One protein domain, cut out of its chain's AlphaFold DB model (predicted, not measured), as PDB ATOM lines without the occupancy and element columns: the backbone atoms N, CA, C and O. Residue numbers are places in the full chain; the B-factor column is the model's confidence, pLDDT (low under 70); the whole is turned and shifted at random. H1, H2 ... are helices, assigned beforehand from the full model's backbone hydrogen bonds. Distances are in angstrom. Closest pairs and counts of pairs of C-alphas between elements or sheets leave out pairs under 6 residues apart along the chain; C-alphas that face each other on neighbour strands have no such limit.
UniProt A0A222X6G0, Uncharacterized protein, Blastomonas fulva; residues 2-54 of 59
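This is residues 2 to 54 of the 59 residues of an uncharacterized protein of Blastomonas fulva (UniProt A0A222X6G0). Three helices, H2, H1 and H4, pack steeply crossed on one another, their centres making a triangle. H3 sits off to one end of the long axis, and the link before H2, with Glu 13, reaches the other end. The printed part has 53 residues with four named helices, in the order H1, H2, H3, H4, and no named strand; the class is all helix. It is compact, with a radius of gyration of the C-alphas of 10.2 A, and rounded, spanning 29 by 22 by 17 A.

H2, the longest helix, takes residues 15 to 26 and measures 16.7 A from C-alpha 15 at (161.702, 197.209, 80.861) to C-alpha 26. H1, residues 2 to 8, begins at C-alpha 2 at (172.224, 192.839, 76.475) and is 10.0 A long. H3 is residues 29 to 37, 12.4 A. H4, residues 45 to 52, is 10.4 A long and ends at C-alpha 52 at (174.066, 203.142, 82.915).

H2 touches H4 with residues 15 to 20 alone, at a steep tilt of 49 degrees, the same way; the closest C-alphas, of Ala 20 and Ala 50, are 4.7 A apart. H2 touches H1 at a steep tilt of 58 degrees, opposite ways, with the C-alphas of Val 19 and Ala 6 closest at 5.9 A. H4 is the hub, touching three helices. It touches H1 at a steep tilt of 51 degrees, opposite ways, the closest C-alphas being those of Ala 47 and Ala 6, 5.6 A. H4 and H3 only just touch, with 3 pairs of C-alphas within 8 A; the closest are those of Ile 51 and Ile 32, 7.2 A. H1 and H3 are apart. H2 and H3 are apart, but only just, at 8.0 A. In H1, H2, H3 and H4 every O i to N i+4 pair is within hydrogen-bond range.

The two C-alphas farthest apart, of Glu 13 and Asp 40, are 29.3 A apart. The printed part has no cut. The link from H2 to H3 is tight; those from H1 to H2 and H3 to H4 are short. Mean pLDDT of the printed part is 91.7, and residues 39 to 41 are under 70.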
ATOM      1  N   ALA A   2     173.036 191.807  75.805       92.75
ATOM      2  CA  ALA A   2     172.224 192.839  76.475       92.75
ATOM      3  C   ALA A   2     170.993 193.300  75.656       92.75
ATOM      4  O   ALA A   2     169.878 193.246  76.161       92.75
ATOM      5  N   ASN A   3     171.160 193.610  74.363       95.06
ATOM      6  CA  ASN A   3     170.027 193.962  73.485       95.06
ATOM      7  C   ASN A   3     168.995 192.826  73.342       95.06
ATOM      8  O   ASN A   3     167.809 193.073  73.203       95.06
ATOM      9  N   GLN A   4     169.421 191.561  73.391       96.69
ATOM     10  CA  GLN A   4     168.486 190.434  73.329       96.69
ATOM     11  C   GLN A   4     167.659 190.324  74.615       96.69
ATOM     12  O   GLN A   4     166.459 190.098  74.540       96.69
ATOM     13  N   ILE A   5     168.281 190.533  75.779       96.69
ATOM     14  CA  ILE A   5     167.569 190.593  77.064       96.69
ATOM     15  C   ILE A   5     166.557 191.748  77.037       96.69
ATOM     16  O   ILE A   5     165.401 191.541  77.384       96.69
ATOM     17  N   ALA A   6     166.957 192.922  76.536       96.75
ATOM     18  CA  ALA A   6     166.064 194.071  76.393       96.75
ATOM     19  C   ALA A   6     164.848 193.784  75.499       96.75
ATOM     20  O   ALA A   6     163.729 194.117  75.871       96.75
ATOM     21  N   ARG A   7     165.036 193.101  74.365       97.56
ATOM     22  CA  ARG A   7     163.919 192.701  73.493       97.56
ATOM     23  C   ARG A   7     162.998 191.675  74.148       97.56
ATOM     24  O   ARG A   7     161.788 191.756  73.974       97.56
ATOM     25  N   ASN A   8     163.551 190.736  74.915       97.81
ATOM     26  CA  ASN A   8     162.757 189.728  75.619       97.81
ATOM     27  C   ASN A   8     161.902 190.333  76.742       97.81
ATOM     28  O   ASN A   8     160.824 189.823  77.023       97.81
ATOM     29  N   LEU A   9     162.384 191.405  77.375       97.06
ATOM     30  CA  LEU A   9     161.722 192.089  78.490       97.06
ATOM     31  C   LEU A   9     160.982 193.364  78.052       97.06
ATOM     32  O   LEU A   9     160.577 194.164  78.884       97.06
ATOM     33  N   ALA A  10     160.787 193.567  76.746       96.06
ATOM     34  CA  ALA A  10     160.230 194.806  76.202       96.06
ATOM     35  C   ALA A  10     158.767 195.076  76.603       96.06
ATOM     36  O   ALA A  10     158.309 196.207  76.473       96.06
ATOM     37  N   LEU A  11     158.040 194.045  77.044       96.50
ATOM     38  CA  LEU A  11     156.638 194.134  77.469       96.50
ATOM     39  C   LEU A  11     156.473 194.207  78.995       96.50
ATOM     40  O   LEU A  11     155.343 194.166  79.474       96.50
ATOM     41  N   ASP A  12     157.576 194.264  79.746       97.62
ATOM     42  CA  ASP A  12     157.531 194.487  81.190       97.62
ATOM     43  C   ASP A  12     156.971 195.888  81.504       97.62
ATOM     44  O   ASP A  12     157.047 196.798  80.675       97.62
ATOM     45  N   GLU A  13     156.403 196.068  82.695       97.06
ATOM     46  CA  GLU A  13     155.914 197.371  83.158       97.06
ATOM     47  C   GLU A  13     157.076 198.358  83.371       97.06
ATOM     48  O   GLU A  13     156.914 199.559  83.143       97.06
ATOM     49  N   ASP A  14     158.262 197.848  83.730       97.31
ATOM     50  CA  ASP A  14     159.526 198.588  83.743       97.31
ATOM     51  C   ASP A  14     160.630 197.804  82.999       97.31
ATOM     52  O   ASP A  14     161.456 197.115  83.614       97.31
ATOM     53  N   PRO A  15     160.712 197.929  81.660       97.19
ATOM     54  CA  PRO A  15     161.702 197.209  80.861       97.19
ATOM     55  C   PRO A  15     163.149 197.547  81.234       97.19
ATOM     56  O   PRO A  15     164.035 196.699  81.119       97.19
ATOM     57  N   VAL A  16     163.423 198.777  81.681       97.44
ATOM     58  CA  VAL A  16     164.778 199.191  82.076       97.44
ATOM     59  C   VAL A  16     165.160 198.523  83.393       97.44
ATOM     60  O   VAL A  16     166.236 197.921  83.481       97.44
ATOM     61  N   GLY A  17     164.274 198.575  84.390       97.12
ATOM     62  CA  GLY A  17     164.460 197.915  85.680       97.12
ATOM     63  C   GLY A  17     164.599 196.400  85.549       97.12
ATOM     64  O   GLY A  17     165.532 195.820  86.112       97.12
ATOM     65  N   ALA A  18     163.755 195.759  84.737       97.88
ATOM     66  CA  ALA A  18     163.800 194.318  84.498       97.88
ATOM     67  C   ALA A  18     165.132 193.877  83.862       97.88
ATOM     68  O   ALA A  18     165.755 192.901  84.298       97.88
ATOM     69  N   VAL A  19     165.630 194.627  82.872       97.75
ATOM     70  CA  VAL A  19     166.936 194.363  82.246       97.75
ATOM     71  C   VAL A  19     168.077 194.573  83.240       97.75
ATOM     72  O   VAL A  19     168.975 193.731  83.319       97.75
ATOM     73  N   ALA A  20     168.052 195.657  84.020       96.25
ATOM     74  CA  ALA A  20     169.079 195.939  85.021       96.25
ATOM     75  C   ALA A  20     169.131 194.842  86.098       96.25
ATOM     76  O   ALA A  20     170.213 194.350  86.429       96.25
ATOM     77  N   ALA A  21     167.970 194.400  86.587       96.00
ATOM     78  CA  ALA A  21     167.856 193.309  87.548       96.00
ATOM     79  C   ALA A  21     168.422 191.996  86.987       96.00
ATOM     80  O   ALA A  21     169.212 191.331  87.659       96.00
ATOM     81  N   HIS A  22     168.092 191.655  85.737       96.56
ATOM     82  CA  HIS A  22     168.615 190.460  85.081       96.56
ATOM     83  C   HIS A  22     170.141 190.516  84.913       96.56
ATOM     84  O   HIS A  22     170.843 189.562  85.247       96.56
ATOM     85  N   ILE A  23     170.682 191.640  84.436       95.12
ATOM     86  CA  ILE A  23     172.132 191.810  84.291       95.12
ATOM     87  C   ILE A  23     172.814 191.683  85.658       95.12
ATOM     88  O   ILE A  23     173.768 190.924  85.786       95.12
ATOM     89  N   ARG A  24     172.296 192.340  86.702       93.31
ATOM     90  CA  ARG A  24     172.857 192.256  88.059       93.31
ATOM     91  C   ARG A  24     172.838 190.834  88.628       93.31
ATOM     92  O   ARG A  24     173.762 190.466  89.344       93.31
ATOM     93  N   ALA A  25     171.798 190.055  88.338       95.00
ATOM     94  CA  ALA A  25     171.651 188.698  88.858       95.00
ATOM     95  C   ALA A  25     172.624 187.694  88.216       95.00
ATOM     96  O   ALA A  25     173.056 186.755  88.882       95.00
ATOM     97  N   TYR A  26     172.964 187.879  86.935       94.94
ATOM     98  CA  TYR A  26     173.670 186.854  86.156       94.94
ATOM     99  C   TYR A  26     175.041 187.275  85.620       94.94
ATOM    100  O   TYR A  26     175.821 186.417  85.206       94.94
ATOM    101  N   TRP A  27     175.352 188.569  85.580       94.12
ATOM    102  CA  TRP A  27     176.588 189.066  84.985       94.12
ATOM    103  C   TRP A  27     177.584 189.456  86.067       94.12
ATOM    104  O   TRP A  27     177.239 190.046  87.086       94.12
ATOM    105  N   SER A  28     178.858 189.160  85.817       92.56
ATOM    106  CA  SER A  28     179.922 189.604  86.714       92.56
ATOM    107  C   SER A  28     180.182 191.114  86.573       92.56
ATOM    108  O   SER A  28     180.052 191.652  85.465       92.56
ATOM    109  N   PRO A  29     180.666 191.780  87.639       90.06
ATOM    110  CA  PRO A  29     181.199 193.145  87.588       90.06
ATOM    111  C   PRO A  29     182.079 193.427  86.367       90.06
ATOM    112  O   PRO A  29     181.861 194.372  85.613       90.06
ATOM    113  N   ARG A  30     183.030 192.521  86.099       90.50
ATOM    114  CA  ARG A  30     183.984 192.634  84.992       90.50
ATOM    115  C   ARG A  30     183.300 192.673  83.621       90.50
ATOM    116  O   ARG A  30     183.785 193.372  82.732       90.50
ATOM    117  N   MET A  31     182.213 191.921  83.427       91.38
ATOM    118  CA  MET A  31     181.454 191.928  82.169       91.38
ATOM    119  C   MET A  31     180.721 193.256  81.967       91.38
ATOM    120  O   MET A  31     180.772 193.815  80.872       91.38
ATOM    121  N   ILE A  32     180.077 193.763  83.022       90.12
ATOM    122  CA  ILE A  32     179.354 195.044  83.009       90.12
ATOM    123  C   ILE A  32     180.328 196.182  82.690       90.12
ATOM    124  O   ILE A  32     180.090 196.983  81.787       90.12
ATOM    125  N   ASP A  33     181.478 196.194  83.354       89.06
ATOM    126  CA  ASP A  33     182.542 197.158  83.103       89.06
ATOM    127  C   ASP A  33     183.115 197.063  81.684       89.06
ATOM    128  O   ASP A  33     183.470 198.072  81.073       89.06
ATOM    129  N   GLY A  34     183.227 195.845  81.147       88.44
ATOM    130  CA  GLY A  34     183.629 195.612  79.762       88.44
ATOM    131  C   GLY A  34     182.674 196.275  78.772       88.44
ATOM    132  O   GLY A  34     183.138 196.952  77.860       88.44
ATOM    133  N   LEU A  35     181.362 196.142  78.991       86.62
ATOM    134  CA  LEU A  35     180.342 196.806  78.176       86.62
ATOM    135  C   LEU A  35     180.410 198.330  78.283       86.62
ATOM    136  O   LEU A  35     180.336 199.006  77.265       86.62
ATOM    137  N   ARG A  36     180.596 198.872  79.490       86.75
ATOM    138  CA  ARG A  36     180.693 200.325  79.711       86.75
ATOM    139  C   ARG A  36     181.877 200.966  78.998       86.75
ATOM    140  O   ARG A  36     181.783 202.104  78.556       86.75
ATOM    141  N   ARG A  37     183.000 200.248  78.913       85.25
ATOM    142  CA  ARG A  37     184.226 200.726  78.254       85.25
ATOM    143  C   ARG A  37     184.212 200.559  76.737       85.25
ATOM    144  O   ARG A  37     185.093 201.095  76.073       85.25
ATOM    145  N   GLN A  38     183.289 199.773  76.192       79.25
ATOM    146  CA  GLN A  38     183.283 199.446  74.775       79.25
ATOM    147  C   GLN A  38     182.519 200.523  74.000       79.25
ATOM    148  O   GLN A  38     181.298 200.479  73.900       79.25
ATOM    149  N   SER A  39     183.257 201.485  73.446       58.25
ATOM    150  CA  SER A  39     182.714 202.618  72.684       58.25
ATOM    151  C   SER A  39     181.914 202.197  71.444       58.25
ATOM    152  O   SER A  39     180.981 202.890  71.056       58.25
ATOM    153  N   ASP A  40     182.258 201.049  70.849       63.38
ATOM    154  CA  ASP A  40     181.656 200.548  69.604       63.38
ATOM    155  C   ASP A  40     180.458 199.609  69.833       63.38
ATOM    156  O   ASP A  40     179.857 199.103  68.881       63.38
ATOM    157  N   ALA A  41     180.090 199.332  71.089       69.25
ATOM    158  CA  ALA A  41     178.932 198.500  71.384       69.25
ATOM    159  C   ALA A  41     177.642 199.287  71.105       69.25
ATOM    160  O   ALA A  41     177.222 200.121  71.906       69.25
ATOM    161  N   VAL A  42     176.977 198.992  69.985       83.50
ATOM    162  CA  VAL A  42     175.659 199.564  69.668       83.50
ATOM    163  C   VAL A  42     174.603 198.936  70.583       83.50
ATOM    164  O   VAL A  42     173.988 197.911  70.270       83.50
ATOM    165  N   LEU A  43     174.430 199.525  71.765       90.44
ATOM    166  CA  LEU A  43     173.372 199.171  72.703       90.44
ATOM    167  C   LEU A  43     172.059 199.828  72.285       90.44
ATOM    168  O   LEU A  43     172.013 201.004  71.929       90.44
ATOM    169  N   GLU A  44     170.977 199.062  72.354       92.75
ATOM    170  CA  GLU A  44     169.637 199.627  72.216       92.75
ATOM    171  C   GLU A  44     169.299 200.508  73.431       92.75
ATOM    172  O   GLU A  44     169.823 200.251  74.520       92.75
ATOM    173  N   PRO A  45     168.400 201.504  73.296       93.94
ATOM    174  CA  PRO A  45     168.147 202.493  74.347       93.94
ATOM    175  C   PRO A  45     167.824 201.893  75.721       93.94
ATOM    176  O   PRO A  45     168.383 202.325  76.724       93.94
ATOM    177  N   VAL A  46     166.986 200.852  75.769       95.75
ATOM    178  CA  VAL A  46     166.618 200.165  77.021       95.75
ATOM    179  C   VAL A  46     167.832 199.480  77.658       95.75
ATOM    180  O   VAL A  46     168.060 199.610  78.858       95.75
ATOM    181  N   ALA A  47     168.652 198.793  76.857       95.12
ATOM    182  CA  ALA A  47     169.856 198.123  77.345       95.12
ATOM    183  C   ALA A  47     170.907 199.134  77.833       95.12
ATOM    184  O   ALA A  47     171.521 198.927  78.880       95.12
ATOM    185  N   ALA A  48     171.093 200.235  77.099       93.38
ATOM    186  CA  ALA A  48     172.003 201.312  77.470       93.38
ATOM    187  C   ALA A  48     171.588 201.973  78.793       93.38
ATOM    188  O   ALA A  48     172.419 202.110  79.690       93.38
ATOM    189  N   ALA A  49     170.303 202.315  78.939       93.81
ATOM    190  CA  ALA A  49     169.762 202.901  80.162       93.81
ATOM    191  C   ALA A  49     169.927 201.960  81.364       93.81
ATOM    192  O   ALA A  49     170.400 202.385  82.418       93.81
ATOM    193  N   ALA A  50     169.629 200.669  81.185       95.12
ATOM    194  CA  ALA A  50     169.792 199.667  82.232       95.12
ATOM    195  C   ALA A  50     171.250 199.564  82.703       95.12
ATOM    196  O   ALA A  50     171.513 199.589  83.900       95.12
ATOM    197  N   ILE A  51     172.214 199.498  81.777       92.31
ATOM    198  CA  ILE A  51     173.646 199.398  82.107       92.31
ATOM    199  C   ILE A  51     174.173 200.687  82.757       92.31
ATOM    200  O   ILE A  51     175.017 200.613  83.657       92.31
ATOM    201  N   ALA A  52     173.696 201.856  82.324       90.25
ATOM    202  CA  ALA A  52     174.066 203.142  82.915       90.25
ATOM    203  C   ALA A  52     173.568 203.277  84.365       90.25
ATOM    204  O   ALA A  52     174.282 203.831  85.193       90.25
ATOM    205  N   GLY A  53     172.391 202.721  84.676       88.81
ATOM    206  CA  GLY A  53     171.779 202.756  86.010       88.81
ATOM    207  C   GLY A  53     172.308 201.727  87.016       88.81
ATOM    208  O   GLY A  53     171.869 201.723  88.163       88.81
ATOM    209  N   LEU A  54     173.222 200.832  86.622       89.69
ATOM    210  CA  LEU A  54     173.839 199.903  87.573       89.69
ATOM    211  C   LEU A  54     174.841 200.654  88.466       89.69
ATOM    212  O   LEU A  54     175.731 201.345  87.977       89.69
TER     213      LEU A  54